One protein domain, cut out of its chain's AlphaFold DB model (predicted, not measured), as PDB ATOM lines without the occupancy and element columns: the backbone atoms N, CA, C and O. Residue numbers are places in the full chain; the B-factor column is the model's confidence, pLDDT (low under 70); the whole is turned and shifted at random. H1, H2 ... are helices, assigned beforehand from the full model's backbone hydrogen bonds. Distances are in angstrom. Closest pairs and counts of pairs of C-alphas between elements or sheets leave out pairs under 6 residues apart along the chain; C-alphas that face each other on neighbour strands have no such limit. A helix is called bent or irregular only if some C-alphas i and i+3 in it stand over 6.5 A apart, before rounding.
ATOM      1  N   SER A  32     -36.926  61.476   7.156       74.94
ATOM      2  CA  SER A  32     -38.083  61.597   8.051       74.94
ATOM      3  C   SER A  32     -38.839  60.276   8.180       74.94
ATOM      4  O   SER A  32     -39.054  59.817   9.296       74.94
ATOM      5  N   GLU A  33     -39.145  59.625   7.056       77.00
ATOM      6  CA  GLU A  33     -39.825  58.325   7.029       77.00
ATOM      7  C   GLU A  33     -38.949  57.227   7.644       77.00
ATOM      8  O   GLU A  33     -39.455  56.337   8.320       77.00
ATOM      9  N   VAL A  34     -37.621  57.319   7.501       76.12
ATOM     10  CA  VAL A  34     -36.682  56.407   8.179       76.12
ATOM     11  C   VAL A  34     -36.735  56.577   9.702       76.12
ATOM     12  O   VAL A  34     -36.762  55.588  10.432       76.12
ATOM     13  N   CYS A  35     -36.757  57.815  10.204       77.56
ATOM     14  CA  CYS A  35     -36.856  58.072  11.644       77.56
ATOM     15  C   CYS A  35     -38.203  57.605  12.214       77.56
ATOM     16  O   CYS A  35     -38.235  57.037  13.308       77.56
ATOM     17  N   GLU A  36     -39.290  57.812  11.466       79.50
ATOM     18  CA  GLU A  36     -40.627  57.324  11.815       79.50
ATOM     19  C   GLU A  36     -40.673  55.793  11.845       79.50
ATOM     20  O   GLU A  36     -41.104  55.223  12.844       79.50
ATOM     21  N   ALA A  37     -40.141  55.125  10.818       77.06
ATOM     22  CA  ALA A  37     -40.079  53.666  10.753       77.06
ATOM     23  C   ALA A  37     -39.271  53.050  11.909       77.06
ATOM     24  O   ALA A  37     -39.576  51.950  12.365       77.06
ATOM     25  N   LEU A  38     -38.248  53.755  12.401       75.62
ATOM     26  CA  LEU A  38     -37.423  53.310  13.527       75.62
ATOM     27  C   LEU A  38     -38.007  53.685  14.897       75.62
ATOM     28  O   LEU A  38     -37.545  53.164  15.913       75.62
ATOM     29  N   GLY A  39     -38.963  54.618  14.961       79.94
ATOM     30  CA  GLY A  39     -39.476  55.162  16.220       79.94
ATOM     31  C   GLY A  39     -38.392  55.819  17.091       79.94
ATOM     32  O   GLY A  39     -38.480  55.795  18.321       79.94
ATOM     33  N   LYS A  40     -37.323  56.357  16.479       83.06
ATOM     34  CA  LYS A  40     -36.170  56.962  17.175       83.06
ATOM     35  C   LYS A  40     -35.929  58.405  16.720       83.06
ATOM     36  O   LYS A  40     -36.211  58.746  15.575       83.06
ATOM     37  N   PRO A  41     -35.376  59.269  17.595       83.25
ATOM     38  CA  PRO A  41     -35.142  60.666  17.250       83.25
ATOM     39  C   PRO A  41     -34.027  60.822  16.208       83.25
ATOM     40  O   PRO A  41     -33.060  60.057  16.182       83.25
ATOM     41  N   TYR A  42     -34.122  61.891  15.414       79.81
ATOM     42  CA  TYR A  42     -33.169  62.268  14.359       79.81
ATOM     43  C   TYR A  42     -31.702  62.227  14.821       79.81
ATOM     44  O   TYR A  42     -30.821  61.709  14.134       79.81
ATOM     45  N   THR A  43     -31.433  62.760  16.015       82.69
ATOM     46  CA  THR A  43     -30.088  62.845  16.601       82.69
ATOM     47  C   THR A  43     -29.501  61.475  16.917       82.69
ATOM     48  O   THR A  43     -28.305  61.266  16.727       82.69
ATOM     49  N   TYR A  44     -30.339  60.530  17.347       80.69
ATOM     50  CA  TYR A  44     -29.921  59.164  17.635       80.69
ATOM     51  C   TYR A  44     -29.518  58.436  16.353       80.69
ATOM     52  O   TYR A  44     -28.452  57.828  16.303       80.69
ATOM     53  N   VAL A  45     -30.315  58.557  15.287       80.31
ATOM     54  CA  VAL A  45     -29.993  57.938  13.991       80.31
ATOM     55  C   VAL A  45     -28.695  58.522  13.423       80.31
ATOM     56  O   VAL A  45     -27.815  57.764  13.026       80.31
ATOM     57  N   ARG A  46     -28.503  59.847  13.486       81.44
ATOM     58  CA  ARG A  46     -27.243  60.494  13.074       81.44
ATOM     59  C   ARG A  46     -26.037  60.048  13.910       81.44
ATOM     60  O   ARG A  46     -24.951  59.896  13.364       81.44
ATOM     61  N   GLN A  47     -26.211  59.816  15.212       83.62
ATOM     62  CA  GLN A  47     -25.147  59.296  16.077       83.62
ATOM     63  C   GLN A  47     -24.767  57.854  15.716       83.62
ATOM     64  O   GLN A  47     -23.592  57.499  15.738       83.62
ATOM     65  N   VAL A  48     -25.752  57.018  15.386       83.12
ATOM     66  CA  VAL A  48     -25.504  55.652  14.910       83.12
ATOM     67  C   VAL A  48     -24.766  55.688  13.573       83.12
ATOM     68  O   VAL A  48     -23.772  54.985  13.418       83.12
ATOM     69  N   GLN A  49     -25.192  56.550  12.647       84.25
ATOM     70  CA  GLN A  49     -24.524  56.736  11.358       84.25
ATOM     71  C   GLN A  49     -23.070  57.184  11.514       84.25
ATOM     72  O   GLN A  49     -22.196  56.611  10.876       84.25
ATOM     73  N   SER A  50     -22.796  58.159  12.387       81.94
ATOM     74  CA  SER A  50     -21.430  58.647  12.594       81.94
ATOM     75  C   SER A  50     -20.532  57.629  13.291       81.94
ATOM     76  O   SER A  50     -19.353  57.539  12.966       81.94
ATOM     77  N   ARG A  51     -21.067  56.840  14.231       82.12
ATOM     78  CA  ARG A  51     -20.282  55.811  14.931       82.12
ATOM     79  C   ARG A  51     -20.014  54.565  14.098       82.12
ATOM     80  O   ARG A  51     -18.977  53.947  14.284       82.12
ATOM     81  N   LEU A  52     -20.937  54.194  13.215       77.50
ATOM     82  CA  LEU A  52     -20.781  53.046  12.317       77.50
ATOM     83  C   LEU A  52     -20.154  53.426  10.963       77.50
ATOM     84  O   LEU A  52     -20.105  52.585  10.066       77.50
ATOM     85  N   ASP A  53     -19.707  54.680  10.822       77.44
ATOM     86  CA  ASP A  53     -19.138  55.255   9.596       77.44
ATOM     87  C   ASP A  53     -20.007  54.979   8.355       77.44
ATOM     88  O   ASP A  53     -19.549  54.546   7.294       77.44
ATOM     89  N   LEU A  54     -21.324  55.150   8.513       77.94
ATOM     90  CA  LEU A  54     -22.287  54.917   7.440       77.94
ATOM     91  C   LEU A  54     -22.405  56.169   6.564       77.94
ATOM     92  O   LEU A  54     -22.586  57.273   7.091       77.94
ATOM     93  N   PRO A  55     -22.407  56.025   5.226       70.56
ATOM     94  CA  PRO A  55     -22.611  57.155   4.334       70.56
ATOM     95  C   PRO A  55     -24.011  57.750   4.536       70.56
ATOM     96  O   PRO A  55     -25.015  57.035   4.605       70.56
ATOM     97  N   CYS A  56     -24.071  59.078   4.634       66.38
ATOM     98  CA  CYS A  56     -25.318  59.831   4.709       66.38
ATOM     99  C   CYS A  56     -25.820  60.109   3.287       66.38
ATOM    100  O   CYS A  56     -25.251  60.931   2.568       66.38
ATOM    101  N   LEU A  57     -26.876  59.411   2.869       65.00
ATOM    102  CA  LEU A  57     -27.473  59.574   1.545       65.00
ATOM    103  C   LEU A  57     -28.473  60.739   1.581       65.00
ATOM    104  O   LEU A  57     -29.676  60.546   1.728       65.00
ATOM    105  N   ASP A  58     -27.968  61.971   1.489       56.34
ATOM    106  CA  ASP A  58     -28.807  63.176   1.597       56.34
ATOM    107  C   ASP A  58     -29.619  63.480   0.311       56.34
ATOM    108  O   ASP A  58     -30.520  64.317   0.354       56.34
ATOM    109  N   ARG A  59     -29.325  62.839  -0.836       54.84
ATOM    110  CA  ARG A  59     -29.951  63.165  -2.142       54.84
ATOM    111  C   ARG A  59     -30.735  62.039  -2.814       54.84
ATOM    112  O   ARG A  59     -31.776  62.326  -3.394       54.84
ATOM    113  N   ASP A  60     -30.280  60.794  -2.706       59.66
ATOM    114  CA  ASP A  60     -30.900  59.655  -3.408       59.66
ATOM    115  C   ASP A  60     -31.943  58.908  -2.554       59.66
ATOM    116  O   ASP A  60     -32.608  57.982  -3.021       59.66
ATOM    117  N   GLY A  61     -32.135  59.364  -1.310       65.44
ATOM    118  CA  GLY A  61     -32.973  58.704  -0.317       65.44
ATOM    119  C   GLY A  61     -32.345  57.406   0.193       65.44
ATOM    120  O   GLY A  61     -31.399  56.862  -0.377       65.44
ATOM    121  N   TYR A  62     -32.852  56.905   1.312       71.88
ATOM    122  CA  TYR A  62     -32.331  55.694   1.934       71.88
ATOM    123  C   TYR A  62     -32.926  54.456   1.267       71.88
ATOM    124  O   TYR A  62     -34.138  54.368   1.063       71.88
ATOM    125  N   SER A  63     -32.075  53.487   0.927       75.12
ATOM    126  CA  SER A  63     -32.540  52.198   0.421       75.12
ATOM    127  C   SER A  63     -33.288  51.433   1.516       75.12
ATOM    128  O   SER A  63     -33.009  51.576   2.707       75.12
ATOM    129  N   GLU A  64     -34.233  50.584   1.122       75.75
ATOM    130  CA  GLU A  64     -34.974  49.729   2.057       75.75
ATOM    131  C   GLU A  64     -34.031  48.839   2.891       75.75
ATOM    132  O   GLU A  64     -34.221  48.674   4.098       75.75
ATOM    133  N   GLY A  65     -32.943  48.357   2.279       73.25
ATOM    134  CA  GLY A  65     -31.909  47.577   2.963       73.25
ATOM    135  C   GLY A  65     -31.198  48.369   4.059       73.25
ATOM    136  O   GLY A  65     -30.929  47.837   5.136       73.25
ATOM    137  N   TYR A  66     -30.985  49.669   3.844       78.31
ATOM    138  CA  TYR A  66     -30.431  50.561   4.856       78.31
ATOM    139  C   TYR A  66     -31.353  50.688   6.075       78.31
ATOM    140  O   TYR A  66     -30.890  50.652   7.216       78.31
ATOM    141  N   VAL A  67     -32.665  50.794   5.853       79.44
ATOM    142  CA  VAL A  67     -33.655  50.880   6.940       79.44
ATOM    143  C   VAL A  67     -33.728  49.566   7.718       79.44
ATOM    144  O   VAL A  67     -33.704  49.584   8.950       79.44
ATOM    145  N   ALA A  68     -33.740  48.422   7.028       80.31
ATOM    146  CA  ALA A  68     -33.722  47.100   7.659       80.31
ATOM    147  C   ALA A  68     -32.454  46.869   8.506       80.31
ATOM    148  O   ALA A  68     -32.519  46.305   9.606       80.31
ATOM    149  N   PHE A  69     -31.306  47.353   8.028       83.88
ATOM    150  CA  PHE A  69     -30.059  47.346   8.785       83.88
ATOM    151  C   PHE A  69     -30.153  48.222  10.039       83.88
ATOM    152  O   PHE A  69     -29.875  47.743  11.139       83.88
ATOM    153  N   LEU A  70     -30.606  49.476   9.907       83.25
ATOM    154  CA  LEU A  70     -30.777  50.363  11.060       83.25
ATOM    155  C   LEU A  70     -31.733  49.770  12.095       83.25
ATOM    156  O   LEU A  70     -31.447  49.845  13.286       83.25
ATOM    157  N   ASN A  71     -32.822  49.134  11.662       85.19
ATOM    158  CA  ASN A  71     -33.749  48.465  12.570       85.19
ATOM    159  C   ASN A  71     -33.051  47.334  13.345       85.19
ATOM    160  O   ASN A  71     -33.169  47.241  14.565       85.19
ATOM    161  N   SER A  72     -32.224  46.538  12.663       83.06
ATOM    162  CA  SER A  72     -31.428  45.482  13.301       83.06
ATOM    163  C   SER A  72     -30.435  46.054  14.325       83.06
ATOM    164  O   SER A  72     -30.306  45.523  15.426       83.06
ATOM    165  N   VAL A  73     -29.785  47.182  14.019       85.69
ATOM    166  CA  VAL A  73     -28.905  47.886  14.968       85.69
ATOM    167  C   VAL A  73     -29.691  48.407  16.172       85.69
ATOM    168  O   VAL A  73     -29.239  48.261  17.306       85.69
ATOM    169  N   VAL A  74     -30.872  48.995  15.960       85.75
ATOM    170  CA  VAL A  74     -31.735  49.466  17.053       85.75
ATOM    171  C   VAL A  74     -32.167  48.304  17.945       85.75
ATOM    172  O   VAL A  74     -32.080  48.437  19.165       85.75
ATOM    173  N   ALA A  75     -32.550  47.165  17.367       83.50
ATOM    174  CA  ALA A  75     -32.896  45.963  18.118       83.50
ATOM    175  C   ALA A  75     -31.704  45.439  18.938       83.50
ATOM    176  O   ALA A  75     -31.822  45.195  20.134       83.50
ATOM    177  N   LEU A  76     -30.506  45.351  18.355       84.50
ATOM    178  CA  LEU A  76     -29.310  44.949  19.111       84.50
ATOM    179  C   LEU A  76     -28.997  45.927  20.254       84.50
ATOM    180  O   LEU A  76     -28.587  45.515  21.339       84.50
ATOM    181  N   ARG A  77     -29.252  47.222  20.048       85.31
ATOM    182  CA  ARG A  77     -29.098  48.243  21.090       85.31
ATOM    183  C   ARG A  77     -30.111  48.101  22.220       85.31
ATOM    184  O   ARG A  77     -29.754  48.416  23.353       85.31
ATOM    185  N   THR A  78     -31.333  47.633  21.952       83.88
ATOM    186  CA  THR A  78     -32.305  47.346  23.020       83.88
ATOM    187  C   THR A  78     -31.890  46.147  23.870       83.88
ATOM    188  O   THR A  78     -32.138  46.166  25.067       83.88
ATOM    189  N   PHE A  79     -31.164  45.178  23.302       80.88
ATOM    190  CA  PHE A  79     -30.561  44.051  24.032       80.88
ATOM    191  C   PHE A  79     -29.203  44.383  24.685       80.88
ATOM    192  O   PHE A  79     -28.382  43.499  24.912       80.88
ATOM    193  N   GLY A  80     -28.901  45.663  24.930       81.19
ATOM    194  CA  GLY A  80     -27.694  46.064  25.666       81.19
ATOM    195  C   GLY A  80     -26.368  45.908  24.907       81.19
ATOM    196  O   GLY A  80     -25.298  46.119  25.482       81.19
ATOM    197  N   VAL A  81     -26.392  45.591  23.609       85.12
ATOM    198  CA  VAL A  81     -25.168  45.499  22.798       85.12
ATOM    199  C   VAL A  81     -24.595  46.907  22.579       85.12
ATOM    200  O   VAL A  81     -25.331  47.873  22.347       85.12
ATOM    201  N   SER A  82     -23.275  47.071  22.689       86.19
ATOM    202  CA  SER A  82     -22.631  48.372  22.474       86.19
ATOM    203  C   SER A  82     -22.523  48.693  20.976       86.19
ATOM    204  O   SER A  82     -22.436  47.791  20.148       86.19
ATOM    205  N   LEU A  83     -22.534  49.983  20.609       84.44
ATOM    206  CA  LEU A  83     -22.313  50.380  19.207       84.44
ATOM    207  C   LEU A  83     -20.908  50.009  18.722       84.44
ATOM    208  O   LEU A  83     -20.736  49.753  17.536       84.44
ATOM    209  N   ASP A  84     -19.941  49.944  19.634       85.19
ATOM    210  CA  ASP A  84     -18.555  49.616  19.315       85.19
ATOM    211  C   ASP A  84     -18.432  48.122  18.953       85.19
ATOM    212  O   ASP A  84     -17.871  47.797  17.911       85.19
ATOM    213  N   ASP A  85     -19.080  47.222  19.715       83.81
ATOM    214  CA  ASP A  85     -19.156  45.786  19.380       83.81
ATOM    215  C   ASP A  85     -19.833  45.554  18.013       83.81
ATOM    216  O   ASP A  85     -19.409  44.701  17.230       83.81
ATOM    217  N   ILE A  86     -20.896  46.317  17.717       84.94
ATOM    218  CA  ILE A  86     -21.612  46.248  16.432       84.94
ATOM    219  C   ILE A  86     -20.717  46.757  15.297       84.94
ATOM    220  O   ILE A  86     -20.687  46.148  14.229       84.94
ATOM    221  N   GLY A  87     -19.978  47.844  15.520       84.69
ATOM    222  CA  GLY A  87     -19.038  48.401  14.550       84.69
ATOM    223  C   GLY A  87     -17.903  47.433  14.219       84.69
ATOM    224  O   GLY A  87     -17.627  47.192  13.047       84.69
ATOM    225  N   GLU A  88     -17.297  46.802  15.227       84.75
ATOM    226  CA  GLU A  88     -16.252  45.793  15.014       84.75
ATOM    227  C   GLU A  88     -16.757  44.579  14.221       84.75
ATOM    228  O   GLU A  88     -16.061  44.074  13.328       84.75
ATOM    229  N   ALA A  89     -17.971  44.112  14.531       83.81
ATOM    230  CA  ALA A  89     -18.609  43.032  13.788       83.81
ATOM    231  C   ALA A  89     -18.886  43.456  12.337       83.81
ATOM    232  O   ALA A  89     -18.576  42.703  11.416       83.81
ATOM    233  N   LEU A  90     -19.391  44.676  12.120       84.44
ATOM    234  CA  LEU A  90     -19.675  45.216  10.791       84.44
ATOM    235  C   LEU A  90     -18.411  45.353   9.938       84.44
ATOM    236  O   LEU A  90     -18.426  44.979   8.769       84.44
ATOM    237  N   GLU A  91     -17.310  45.848  10.496       84.56
ATOM    238  CA  GLU A  91     -16.042  45.950   9.766       84.56
ATOM    239  C   GLU A  91     -15.486  44.573   9.399       84.56
ATOM    240  O   GLU A  91     -14.959  44.374   8.302       84.56
ATOM    241  N   THR A  92     -15.653  43.590  10.283       81.94
ATOM    242  CA  THR A  92     -15.269  42.206   9.989       81.94
ATOM    243  C   THR A  92     -16.160  41.603   8.897       81.94
ATOM    244  O   THR A  92     -15.643  40.958   7.986       81.94
ATOM    245  N   GLU A  93     -17.471  41.868   8.912       82.62
ATOM    246  CA  GLU A  93     -18.386  41.466   7.832       82.62
ATOM    247  C   GLU A  93     -18.034  42.137   6.503       82.62
ATOM    248  O   GLU A  93     -17.938  41.449   5.491       82.62
ATOM    249  N   LYS A  94     -17.762  43.449   6.488       81.81
ATOM    250  CA  LYS A  94     -17.329  44.168   5.280       81.81
ATOM    251  C   LYS A  94     -16.068  43.542   4.682       81.81
ATOM    252  O   LYS A  94     -15.991  43.394   3.465       81.81
ATOM    253  N   LYS A  95     -15.097  43.138   5.511       79.44
ATOM    254  CA  LYS A  95     -13.891  42.425   5.048       79.44
ATOM    255  C   LYS A  95     -14.224  41.066   4.440       79.44
ATOM    256  O   LYS A  95     -13.747  40.765   3.353       79.44
ATOM    257  N   ILE A  96     -15.075  40.275   5.096       77.38
ATOM    258  CA  ILE A  96     -15.531  38.981   4.563       77.38
ATOM    259  C   ILE A  96     -16.239  39.174   3.216       77.38
ATOM    260  O   ILE A  96     -15.976  38.432   2.276       77.38
ATOM    261  N   LEU A  97     -17.094  40.190   3.093       75.81
ATOM    262  CA  LEU A  97     -17.808  40.480   1.853       75.81
ATOM    263  C   LEU A  97     -16.884  40.948   0.719       75.81
ATOM    264  O   LEU A  97     -17.110  40.566  -0.427       75.81
ATOM    265  N   ARG A  98     -15.834  41.723   1.023       77.75
ATOM    266  CA  ARG A  98     -14.795  42.090   0.040       77.75
ATOM    267  C   ARG A  98     -14.012  40.871  -0.442       77.75
ATOM    268  O   ARG A  98     -13.790  40.735  -1.635       77.75
ATOM    269  N   LEU A  99     -13.667  39.951   0.460       72.12
ATOM    270  CA  LEU A  99     -13.008  38.687   0.100       72.12
ATOM    271  C   LEU A  99     -13.899  37.770  -0.749       72.12
ATOM    272  O   LEU A  99     -13.399  36.939  -1.499       72.12
ATOM    273  N   LEU A 100     -15.219  37.908  -0.629       70.50
ATOM    274  CA  LEU A 100     -16.200  37.234  -1.482       70.50
ATOM    275  C   LEU A 100     -16.503  38.016  -2.777       70.50
ATOM    276  O   LEU A 100     -17.396  37.614  -3.520       70.50
ATOM    277  N   HIS A 101     -15.797  39.123  -3.035       67.50
ATOM    278  CA  HIS A 101     -15.980  40.029  -4.176       67.50
ATOM    279  C   HIS A 101     -17.424  40.521  -4.382       67.50
ATOM    280  O   HIS A 101     -17.862  40.810  -5.496       67.50
ATOM    281  N   VAL A 102     -18.195  40.639  -3.296       66.00
ATOM    282  CA  VAL A 102     -19.589  41.120  -3.335       66.00
ATOM    283  C   VAL A 102     -19.663  42.607  -3.711       66.00
ATOM    284  O   VAL A 102     -20.679  43.076  -4.220       66.00
ATOM    285  N   ASP A 103     -18.567  43.339  -3.528       63.53
ATOM    286  CA  ASP A 103     -18.383  44.718  -3.981       63.53
ATOM    287  C   ASP A 103     -18.478  44.867  -5.506       63.53
ATOM    288  O   ASP A 103     -18.914  45.904  -5.996       63.53
ATOM    289  N   THR A 104     -18.155  43.818  -6.266       61.56
ATOM    290  CA  THR A 104     -18.296  43.821  -7.731       61.56
ATOM    291  C   THR A 104     -19.740  43.609  -8.204       61.56
ATOM    292  O   THR A 104     -20.057  43.891  -9.359       61.56
ATOM    293  N   MET A 105     -20.641  43.150  -7.323       60.25
ATOM    294  CA  MET A 105     -22.031  42.833  -7.678       60.25
ATOM    295  C   MET A 105     -22.979  44.036  -7.650       60.25
ATOM    296  O   MET A 105     -24.012  44.006  -8.321       60.25
ATOM    297  N   SER A 106     -22.668  45.083  -6.883       61.62
ATOM    298  CA  SER A 106     -23.508  46.280  -6.783       61.62
ATOM    299  C   SER A 106     -22.671  47.538  -6.974       61.62
ATOM    300  O   SER A 106     -21.693  47.763  -6.272       61.62
ATOM    301  N   SER A 107     -23.094  48.406  -7.894       60.28
ATOM    302  CA  SER A 107     -22.509  49.737  -8.105       60.28
ATOM    303  C   SER A 107     -22.972  50.773  -7.067       60.28
ATOM    304  O   SER A 107     -22.672  51.962  -7.196       60.28
ATOM    305  N   SER A 108     -23.723  50.341  -6.049       64.44
ATOM    306  CA  SER A 108     -24.259  51.191  -4.988       64.44
ATOM    307  C   SER A 108     -23.172  51.609  -3.986       64.44
ATOM    308  O   SER A 108     -22.377  50.774  -3.549       64.44
ATOM    309  N   PRO A 109     -23.166  52.869  -3.508       66.06
ATOM    310  CA  PRO A 109     -22.281  53.293  -2.418       66.06
ATOM    311  C   PRO A 109     -22.554  52.540  -1.101       66.06
ATOM    312  O   PRO A 109     -21.695  52.502  -0.221       66.06
ATOM    313  N   THR A 110     -23.727  51.912  -0.966       71.00
ATOM    314  CA  THR A 110     -24.115  51.052   0.164       71.00
ATOM    315  C   THR A 110     -24.234  49.584  -0.245       71.00
ATOM    316  O   THR A 110     -25.101  48.877   0.262       71.00
ATOM    317  N   TRP A 111     -23.364  49.112  -1.143       71.44
ATOM    318  CA  TRP A 111     -23.378  47.747  -1.692       71.44
ATOM    319  C   TRP A 111     -23.513  46.636  -0.630       71.44
ATOM    320  O   TRP A 111     -24.191  45.636  -0.852       71.44
ATOM    321  N   TYR A 112     -22.930  46.823   0.559       73.50
ATOM    322  CA  TYR A 112     -22.978  45.854   1.663       73.50
ATOM    323  C   TYR A 112     -24.328  45.812   2.406       73.50
ATOM    324  O   TYR A 112     -24.580  44.875   3.159       73.50
ATOM    325  N   LEU A 113     -25.201  46.806   2.207       75.50
ATOM    326  CA  LEU A 113     -26.532  46.903   2.827       75.50
ATOM    327  C   LEU A 113     -27.663  46.542   1.867       75.50
ATOM    328  O   LEU A 113     -28.784  46.298   2.309       75.50
ATOM    329  N   ASP A 114     -27.389  46.475   0.565       68.00
ATOM    330  CA  ASP A 114     -28.411  46.178  -0.441       68.00
ATOM    331  C   ASP A 114     -29.038  44.787  -0.215       68.00
ATOM    332  O   ASP A 114     -30.235  44.588  -0.428       68.00
ATOM    333  N   PHE A 115     -28.261  43.842   0.325       64.50
ATOM    334  CA  PHE A 115     -28.721  42.490   0.661       64.50
ATOM    335  C   PHE A 115     -29.589  42.423   1.926       64.50
ATOM    336  O   PHE A 115     -30.282  41.427   2.132       64.50
ATOM    337  N   CYS A 116     -29.626  43.479   2.748       66.94
ATOM    338  CA  CYS A 116     -30.490  43.530   3.931       66.94
ATOM    339  C   CYS A 116     -31.983  43.614   3.574       66.94
ATOM    340  O   CYS A 116     -32.814  43.247   4.403       66.94
ATOM    341  N   ALA A 117     -32.321  44.065   2.358       62.34
ATOM    342  CA  ALA A 117     -33.697  44.133   1.857       62.34
ATOM    343  C   ALA A 117     -34.244  42.773   1.383       62.34
ATOM    344  O   ALA A 117     -35.436  42.651   1.110       62.34
ATOM    345  N   LEU A 118     -33.393  41.748   1.241       65.19
ATOM    346  CA  LEU A 118     -33.829  40.455   0.721       65.19
ATOM    347  C   LEU A 118     -34.643  39.682   1.771       65.19
ATOM    348  O   LEU A 118     -34.190  39.542   2.914       65.19
ATOM    349  N   PRO A 119     -35.803  39.115   1.389       58.75
ATOM    350  CA  PRO A 119     -36.634  38.353   2.308       58.75
ATOM    351  C   PRO A 119     -35.894  37.136   2.887       58.75
ATOM    352  O   PRO A 119     -34.946  36.577   2.312       58.75
ATOM    353  N   GLU A 120     -36.319  36.729   4.081       58.69
ATOM    354  CA  GLU A 120     -35.785  35.573   4.798       58.69
ATOM    355  C   GLU A 120     -36.201  34.258   4.123       58.69
ATOM    356  O   GLU A 120     -37.154  33.593   4.504       58.69
ATOM    357  N   ASN A 121     -35.447  33.851   3.109       51.34
ATOM    358  CA  ASN A 121     -35.381  32.462   2.675       51.34
ATOM    359  C   ASN A 121     -34.549  31.716   3.730       51.34
ATOM    360  O   ASN A 121     -33.340  31.956   3.840       51.34
ATOM    361  N   GLY A 122     -35.244  30.957   4.576       51.69
ATOM    362  CA  GLY A 122     -34.766  30.451   5.858       51.69
ATOM    363  C   GLY A 122     -33.620  29.452   5.767       51.69
ATOM    364  O   GLY A 122     -33.857  28.264   5.607       51.69
ATOM    365  N   ASP A 123     -32.405  29.943   5.988       51.44
ATOM    366  CA  ASP A 123     -31.239  29.136   6.337       51.44
ATOM    367  C   ASP A 123     -30.345  29.938   7.291       51.44
ATOM    368  O   ASP A 123     -30.064  31.119   7.061       51.44
ATOM    369  N   GLY A 124     -29.887  29.296   8.370       57.81
ATOM    370  CA  GLY A 124     -29.047  29.870   9.436       57.81
ATOM    371  C   GLY A 124     -27.609  30.224   9.023       57.81
ATOM    372  O   GLY A 124     -26.737  30.327   9.882       57.81
ATOM    373  N   ASP A 125     -27.370  30.406   7.724       66.38
ATOM    374  CA  ASP A 125     -26.061  30.616   7.094       66.38
ATOM    375  C   ASP A 125     -25.848  32.076   6.647       66.38
ATOM    376  O   ASP A 125     -25.018  32.376   5.779       66.38
ATOM    377  N   ARG A 126     -26.626  33.000   7.221       72.50
ATOM    378  CA  ARG A 126     -26.543  34.440   6.958       72.50
ATOM    379  C   ARG A 126     -25.652  35.144   7.974       72.50
ATOM    380  O   ARG A 126     -25.661  34.817   9.161       72.50
ATOM    381  N   LEU A 127     -24.920  36.151   7.505       76.06
ATOM    382  CA  LEU A 127     -24.254  37.110   8.381       76.06
ATOM    383  C   LEU A 127     -25.296  37.883   9.204       76.06
ATOM    384  O   LEU A 127     -26.383  38.186   8.711       76.06
ATOM    385  N   LEU A 128     -24.973  38.186  10.461       78.88
ATOM    386  CA  LEU A 128     -25.901  38.791  11.418       78.88
ATOM    387  C   LEU A 128     -26.383  40.175  10.966       78.88
ATOM    388  O   LEU A 128     -27.571  40.469  11.080       78.88
ATOM    389  N   LEU A 129     -25.470  41.026  10.491       79.75
ATOM    390  CA  LEU A 129     -25.772  42.434  10.238       79.75
ATOM    391  C   LEU A 129     -26.139  42.693   8.776       79.75
ATOM    392  O   LEU A 129     -27.181  43.277   8.495       79.75
ATOM    393  N   THR A 130     -25.309  42.230   7.845       74.81
ATOM    394  CA  THR A 130     -25.493  42.426   6.394       74.81
ATOM    395  C   THR A 130     -26.506  41.459   5.775       74.81
ATOM    396  O   THR A 130     -26.905  41.635   4.622       74.81
ATOM    397  N   ARG A 131     -26.930  40.431   6.530       74.25
ATOM    398  CA  ARG A 131     -27.876  39.370   6.121       74.25
ATOM    399  C   ARG A 131     -27.460  38.588   4.871       74.25
ATOM    400  O   ARG A 131     -28.259  37.822   4.330       74.25
ATOM    401  N   TYR A 132     -26.210  38.735   4.436       71.06
ATOM    402  CA  TYR A 132     -25.679  38.056   3.262       71.06
ATOM    403  C   TYR A 132     -25.555  36.551   3.518       71.06
ATOM    404  O   TYR A 132     -25.010  36.133   4.543       71.06
ATOM    405  N   ASN A 133     -26.063  35.734   2.591       69.81
ATOM    406  CA  ASN A 133     -25.979  34.278   2.672       69.81
ATOM    407  C   ASN A 133     -24.620  33.804   2.140       69.81
ATOM    408  O   ASN A 133     -24.370  33.822   0.936       69.81
ATOM    409  N   VAL A 134     -23.752  33.342   3.043       67.62
ATOM    410  CA  VAL A 134     -22.394  32.895   2.691       67.62
ATOM    411  C   VAL A 134     -22.422  31.550   1.960       67.62
ATOM    412  O   VAL A 134     -21.569  31.276   1.121       67.62
ATOM    413  N   ARG A 135     -23.423  30.705   2.231       58.53
ATOM    414  CA  ARG A 135     -23.557  29.385   1.612       58.53
ATOM    415  C   ARG A 135     -23.846  29.466   0.119       58.53
ATOM    416  O   ARG A 135     -23.229  28.734  -0.644       58.53
ATOM    417  N   GLN A 136     -24.735  30.370  -0.294       54.28
ATOM    418  CA  GLN A 136     -25.113  30.525  -1.702       54.28
ATOM    419  C   GLN A 136     -23.918  30.906  -2.594       54.28
ATOM    420  O   GLN A 136     -23.888  30.525  -3.761       54.28
ATOM    421  N   ALA A 137     -22.910  31.586  -2.039       52.97
ATOM    422  CA  ALA A 137     -21.663  31.902  -2.737       52.97
ATOM    423  C   ALA A 137     -20.711  30.693  -2.887       52.97
ATOM    424  O   ALA A 137     -19.838  30.713  -3.755       52.97
ATOM    425  N   VAL A 138     -20.872  29.649  -2.058       49.06
ATOM    426  CA  VAL A 138     -19.968  28.485  -1.970       49.06
ATOM    427  C   VAL A 138     -20.546  27.231  -2.640       49.06
ATOM    428  O   VAL A 138     -19.782  26.426  -3.160       49.06
ATOM    429  N   THR A 139     -21.873  27.044  -2.653       44.97
ATOM    430  CA  THR A 139     -22.537  25.847  -3.219       44.97
ATOM    431  C   THR A 139     -23.007  25.985  -4.665       44.97
ATOM    432  O   THR A 139     -23.633  25.059  -5.184       44.97
ATOM    433  N   GLN A 140     -22.719  27.089  -5.359       43.00
ATOM    434  CA  GLN A 140     -22.867  27.077  -6.813       43.00
ATOM    435  C   GLN A 140     -21.772  26.179  -7.414       43.00
ATOM    436  O   GLN A 140     -20.664  26.622  -7.679       43.00
ATOM    437  N   ASP A 141     -22.121  24.917  -7.692       42.03
ATOM    438  CA  ASP A 141     -21.397  24.005  -8.605       42.03
ATOM    439  C   ASP A 141     -21.336  24.546 -10.057       42.03
ATOM    440  O   ASP A 141     -20.786  23.919 -10.962       42.03
ATOM    441  N   ASP A 165      -5.793  35.113   6.004       67.81
ATOM    442  CA  ASP A 165      -6.412  33.840   6.341       67.81
ATOM    443  C   ASP A 165      -7.910  34.064   6.595       67.81
ATOM    444  O   ASP A 165      -8.339  34.396   7.705       67.81
ATOM    445  N   VAL A 166      -8.718  33.866   5.552       68.81
ATOM    446  CA  VAL A 166     -10.188  33.942   5.599       68.81
ATOM    447  C   VAL A 166     -10.749  33.114   6.760       68.81
ATOM    448  O   VAL A 166     -11.711  33.521   7.413       68.81
ATOM    449  N   LYS A 167     -10.114  31.984   7.114       70.12
ATOM    450  CA  LYS A 167     -10.550  31.172   8.259       70.12
ATOM    451  C   LYS A 167     -10.310  31.880   9.586       70.12
ATOM    452  O   LYS A 167     -11.130  31.725  10.493       70.12
ATOM    453  N   ARG A 168      -9.233  32.661   9.729       77.50
ATOM    454  CA  ARG A 168      -8.998  33.490  10.927       77.50
ATOM    455  C   ARG A 168     -10.034  34.593  11.040       77.50
ATOM    456  O   ARG A 168     -10.565  34.770  12.132       77.50
ATOM    457  N   LEU A 169     -10.369  35.269   9.941       77.94
ATOM    458  CA  LEU A 169     -11.418  36.295   9.932       77.94
ATOM    459  C   LEU A 169     -12.789  35.716  10.280       77.94
ATOM    460  O   LEU A 169     -13.461  36.238  11.165       77.94
ATOM    461  N   ILE A 170     -13.172  34.588   9.678       77.62
ATOM    462  CA  ILE A 170     -14.425  33.897  10.016       77.62
ATOM    463  C   ILE A 170     -14.415  33.445  11.482       77.62
ATOM    464  O   ILE A 170     -15.423  33.555  12.176       77.62
ATOM    465  N   SER A 171     -13.282  32.957  11.991       79.75
ATOM    466  CA  SER A 171     -13.160  32.560  13.401       79.75
ATOM    467  C   SER A 171     -13.282  33.752  14.352       79.75
ATOM    468  O   SER A 171     -13.917  33.632  15.400       79.75
ATOM    469  N   LEU A 172     -12.694  34.897  13.996       83.62
ATOM    470  CA  LEU A 172     -12.812  36.150  14.742       83.62
ATOM    471  C   LEU A 172     -14.264  36.630  14.760       83.62
ATOM    472  O   LEU A 172     -14.808  36.877  15.835       83.62
ATOM    473  N   TYR A 173     -14.900  36.655  13.590       83.94
ATOM    474  CA  TYR A 173     -16.302  37.008  13.434       83.94
ATOM    475  C   TYR A 173     -17.203  36.116  14.290       83.94
ATOM    476  O   TYR A 173     -17.991  36.610  15.090       83.94
ATOM    477  N   ARG A 174     -17.026  34.788  14.231       83.75
ATOM    478  CA  ARG A 174     -17.784  33.846  15.070       83.75
ATOM    479  C   ARG A 174     -17.651  34.162  16.558       83.75
ATOM    480  O   ARG A 174     -18.646  34.126  17.268       83.75
ATOM    481  N   ARG A 175     -16.450  34.507  17.037       84.62
ATOM    482  CA  ARG A 175     -16.247  34.901  18.444       84.62
ATOM    483  C   ARG A 175     -16.977  36.196  18.793       84.62
ATOM    484  O   ARG A 175     -17.536  36.284  19.879       84.62
ATOM    485  N   GLN A 176     -16.969  37.191  17.907       85.31
ATOM    486  CA  GLN A 176     -17.699  38.447  18.114       85.31
ATOM    487  C   GLN A 176     -19.213  38.209  18.160       85.31
ATOM    488  O   GLN A 176     -19.883  38.691  19.070       85.31
ATOM    489  N   ILE A 177     -19.744  37.397  17.243       83.56
ATOM    490  CA  ILE A 177     -21.168  37.054  17.206       83.56
ATOM    491  C   ILE A 177     -21.593  36.245  18.429       83.56
ATOM    492  O   ILE A 177     -22.656  36.515  18.978       83.56
ATOM    493  N   GLU A 178     -20.780  35.298  18.900       85.38
ATOM    494  CA  GLU A 178     -21.102  34.564  20.129       85.38
ATOM    495  C   GLU A 178     -21.143  35.492  21.351       85.38
ATOM    496  O   GLU A 178     -22.094  35.413  22.119       85.38
ATOM    497  N   LYS A 179     -20.228  36.464  21.477       86.25
ATOM    498  CA  LYS A 179     -20.320  37.487  22.539       86.25
ATOM    499  C   LYS A 179     -21.614  38.298  22.459       86.25
ATOM    500  O   LYS A 179     -22.228  38.587  23.482       86.25
ATOM    501  N   ILE A 180     -22.028  38.689  21.251       85.94
ATOM    502  CA  ILE A 180     -23.288  39.417  21.042       85.94
ATOM    503  C   ILE A 180     -24.475  38.529  21.430       85.94
ATOM    504  O   ILE A 180     -25.358  38.976  22.155       85.94
ATOM    505  N   ARG A 181     -24.476  37.257  21.018       86.00
ATOM    506  CA  ARG A 181     -25.520  36.281  21.365       86.00
ATOM    507  C   ARG A 181     -25.606  36.024  22.863       86.00
ATOM    508  O   ARG A 181     -26.712  35.918  23.378       86.00
ATOM    509  N   GLU A 182     -24.478  35.929  23.557       86.75
ATOM    510  CA  GLU A 182     -24.441  35.776  25.015       86.75
ATOM    511  C   GLU A 182     -25.095  36.968  25.715       86.75
ATOM    512  O   GLU A 182     -25.936  36.764  26.588       86.75
ATOM    513  N   LYS A 183     -24.784  38.200  25.289       85.19
ATOM    514  CA  LYS A 183     -25.432  39.413  25.816       85.19
ATOM    515  C   LYS A 183     -26.935  39.407  25.551       85.19
ATOM    516  O   LYS A 183     -27.713  39.616  26.471       85.19
ATOM    517  N   VAL A 184     -27.344  39.094  24.322       85.75
ATOM    518  CA  VAL A 184     -28.766  39.018  23.958       85.75
ATOM    519  C   VAL A 184     -29.494  37.972  24.804       85.75
ATOM    520  O   VAL A 184     -30.538  38.283  25.359       85.75
ATOM    521  N   ARG A 185     -28.928  36.770  24.977       87.06
ATOM    522  CA  ARG A 185     -29.522  35.712  25.816       87.06
ATOM    523  C   ARG A 185     -29.609  36.089  27.292       87.06
ATOM    524  O   ARG A 185     -30.509  35.619  27.975       87.06
ATOM    525  N   ALA A 186     -28.665  36.884  27.793       86.75
ATOM    526  CA  ALA A 186     -28.699  37.362  29.171       86.75
ATOM    527  C   ALA A 186     -29.807  38.408  29.387       86.75
ATOM    528  O   ALA A 186     -30.457  38.396  30.429       86.75
ATOM    529  N   GLU A 187     -30.038  39.279  28.402       86.00
ATOM    530  CA  GLU A 187     -31.016  40.376  28.476       86.00
ATOM    531  C   GLU A 187     -32.435  39.964  28.040       86.00
ATOM    532  O   GLU A 187     -33.418  40.575  28.456       86.00
ATOM    533  N   GLU A 188     -32.571  38.918  27.222       86.31
ATOM    534  CA  GLU A 188     -33.854  38.389  26.742       86.31
ATOM    535  C   GLU A 188     -34.884  38.130  27.858       86.31
ATOM    536  O   GLU A 188     -35.992  38.665  27.746       86.31
ATOM    537  N   PRO A 189     -34.573  37.389  28.943       86.06
ATOM    538  CA  PRO A 189     -35.553  37.148  30.003       86.06
ATOM    539  C   PRO A 189     -35.955  38.437  30.729       86.06
ATOM    540  O   PRO A 189     -37.123  38.615  31.059       86.06
ATOM    541  N   VAL A 190     -35.024  39.377  30.915       86.56
ATOM    542  CA  VAL A 190     -35.294  40.658  31.589       86.56
ATOM    543  C   VAL A 190     -36.280  41.500  30.778       86.56
ATOM    544  O   VAL A 190     -37.207  42.095  31.331       86.56
ATOM    545  N   LEU A 191     -36.116  41.532  29.453       83.06
ATOM    546  CA  LEU A 191     -37.042  42.237  28.570       83.06
ATOM    547  C   LEU A 191     -38.412  41.555  28.508       83.06
ATOM    548  O   LEU A 191     -39.423  42.256  28.469       83.06
ATOM    549  N   GLN A 192     -38.467  40.220  28.539       86.00
ATOM    550  CA  GLN A 192     -39.732  39.483  28.619       86.00
ATOM    551  C   GLN A 192     -40.483  39.800  29.915       86.00
ATOM    552  O   GLN A 192     -41.651  40.181  29.862       86.00
ATOM    553  N   GLU A 193     -39.808  39.757  31.065       86.69
ATOM    554  CA  GLU A 193     -40.404  40.122  32.354       86.69
ATOM    555  C   GLU A 193     -40.896  41.580  32.371       86.69
ATOM    556  O   GLU A 193     -41.980  41.874  32.885       86.69
ATOM    557  N   ALA A 194     -40.137  42.505  31.775       85.50
ATOM    558  CA  ALA A 194     -40.535  43.905  31.660       85.50
ATOM    559  C   ALA A 194     -41.773  44.089  30.765       85.50
ATOM    560  O   ALA A 194     -42.646  44.897  31.091       85.50
ATOM    561  N   LEU A 195     -41.876  43.333  29.667       87.06
ATOM    562  CA  LEU A 195     -43.051  43.324  28.789       87.06
ATOM    563  C   LEU A 195     -44.280  42.749  29.503       87.06
ATOM    564  O   LEU A 195     -45.349  43.351  29.441       87.06
ATOM    565  N   GLU A 196     -44.131  41.638  30.228       89.00
ATOM    566  CA  GLU A 196     -45.210  41.045  31.029       89.00
ATOM    567  C   GLU A 196     -45.671  41.972  32.160       89.00
ATOM    568  O   GLU A 196     -46.856  42.039  32.498       89.00
ATOM    569  N   TRP A 197     -44.744  42.696  32.786       89.56
ATOM    570  CA  TRP A 197     -45.086  43.732  33.753       89.56
ATOM    571  C   TRP A 197     -45.834  44.894  33.095       89.56
ATOM    572  O   TRP A 197     -46.878  45.301  33.602       89.56
ATOM    573  N   ALA A 198     -45.351  45.393  31.956       87.69
ATOM    574  CA  ALA A 198     -45.988  46.490  31.237       87.69
ATOM    575  C   ALA A 198     -47.410  46.120  30.791       87.69
ATOM    576  O   ALA A 198     -48.333  46.894  31.032       87.69
ATOM    577  N   ALA A 199     -47.613  44.924  30.231       88.31
ATOM    578  CA  ALA A 199     -48.940  44.433  29.859       88.31
ATOM    579  C   ALA A 199     -49.899  44.455  31.062       88.31
ATOM    580  O   ALA A 199     -50.984  45.019  30.983       88.31
ATOM    581  N   ARG A 200     -49.457  43.965  32.228       86.38
ATOM    582  CA  ARG A 200     -50.273  43.984  33.455       86.38
ATOM    583  C   ARG A 200     -50.610  45.385  33.969       86.38
ATOM    584  O   ARG A 200     -51.658  45.559  34.580       86.38
ATOM    585  N   VAL A 201     -49.716  46.356  33.798       89.19
ATOM    586  CA  VAL A 201     -49.894  47.719  34.328       89.19
ATOM    587  C   VAL A 201     -50.698  48.608  33.382       89.19
ATOM    588  O   VAL A 201     -51.426  49.473  33.859       89.19
ATOM    589  N   PHE A 202     -50.570  48.411  32.069       80.44
ATOM    590  CA  PHE A 202     -51.187  49.269  31.054       80.44
ATOM    591  C   PHE A 202     -52.459  48.680  30.410       80.44
ATOM    592  O   PHE A 202     -53.149  49.415  29.710       80.44
ATOM    593  N   GLU A 203     -52.798  47.402  30.637       64.31
ATOM    594  CA  GLU A 203     -54.094  46.804  30.236       64.31
ATOM    595  C   GLU A 203     -55.204  46.935  31.310       64.31
ATOM    596  O   GLU A 203     -56.270  46.325  31.184       64.31
ATOM    597  N   HIS A 204     -54.984  47.753  32.349       48.56
ATOM    598  CA  HIS A 204     -55.991  48.193  33.329       48.56
ATOM    599  C   HIS A 204     -56.333  49.676  33.157       48.56
ATOM    600  O   HIS A 204     -57.512  50.021  33.407       48.56
TER     601      HIS A 204
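Overview. This is residues 32 to 141 and 165 to 204 of the 204 residues of an uncharacterized protein of Lentisphaerae bacterium (UniProt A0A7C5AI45). A long bent helix, H7, runs along one side of a body of shorter helices and loops; its first arm, H7a, packs on H4, and at the far end residues 192 to 204, of which 192 to 202 belong to H7, stick out. H3 is near the middle, with H1 and the small H5 packed on it, while H2 packs on residues 83 to 87 of H4. The printed part has 150 residues with seven named helices, H1 to H7 in chain order, and no named strand: all helix. It is compact, with a radius of gyration of the C-alphas of 17.0 A, and elongated, spanning 59 by 37 by 28 A.

Along the chain. Start at H7, residues 166 to 202, assigned as one helix by its hydrogen bonds but bent: C-alphas 186 and 189 are 6.9 A apart. From C-alpha 166 at (-10.188, 33.942, 5.599), H7a runs 30.2 A to residue 186; H7b, residues 189 to 202, runs 19.8 A to C-alpha 202 at (-51.187, 49.269, 31.054). Then find H4, residues 83 to 99, 24.3 A, and H3, residues 64 to 78, 21.3 A. The shorter ones are H1, residues 32 to 38, H2, 42 to 51, H5, 114 to 117, and H6, 134 to 138.

Arrangement. H7a touches H4 at a shallow tilt of 30 degrees, opposite ways; look at their closest C-alphas, Thr 92 and Tyr 173, 6.3 A apart. H2 touches H4, closest at the C-alphas of Arg 51 and Leu 83, 7.2 A. H3 touches H1 at a steep tilt of 46 degrees, closest at C-alphas 71 and 38, 6.2 A, and touches H5 with residues 64 to 69 alone, closest at C-alphas 65 and 117, 4.0 A. H6 and H7b touch no helix. Every O i to N i+4 pair is within hydrogen-bond range in H1, H2, H3, H4, H7a and H7b; H6 has 0 of 1, but 2 of 2 O i to N i+3 pairs, and H5 is too short for an O i to N i+4 pair.

Size, cuts and confidence. The C-alphas farthest apart, Asp 141 and His 204, are 59.5 A apart. Residues 142 to 164 are not printed; C-alphas 141 and 165 are 23.3 A apart across the cut. The links H2 to H3, H4 to H5 and H5 to H6 are long. Look at the B-factor column: 40 residues are under 70, among them 114 to 125 and 133 to 141.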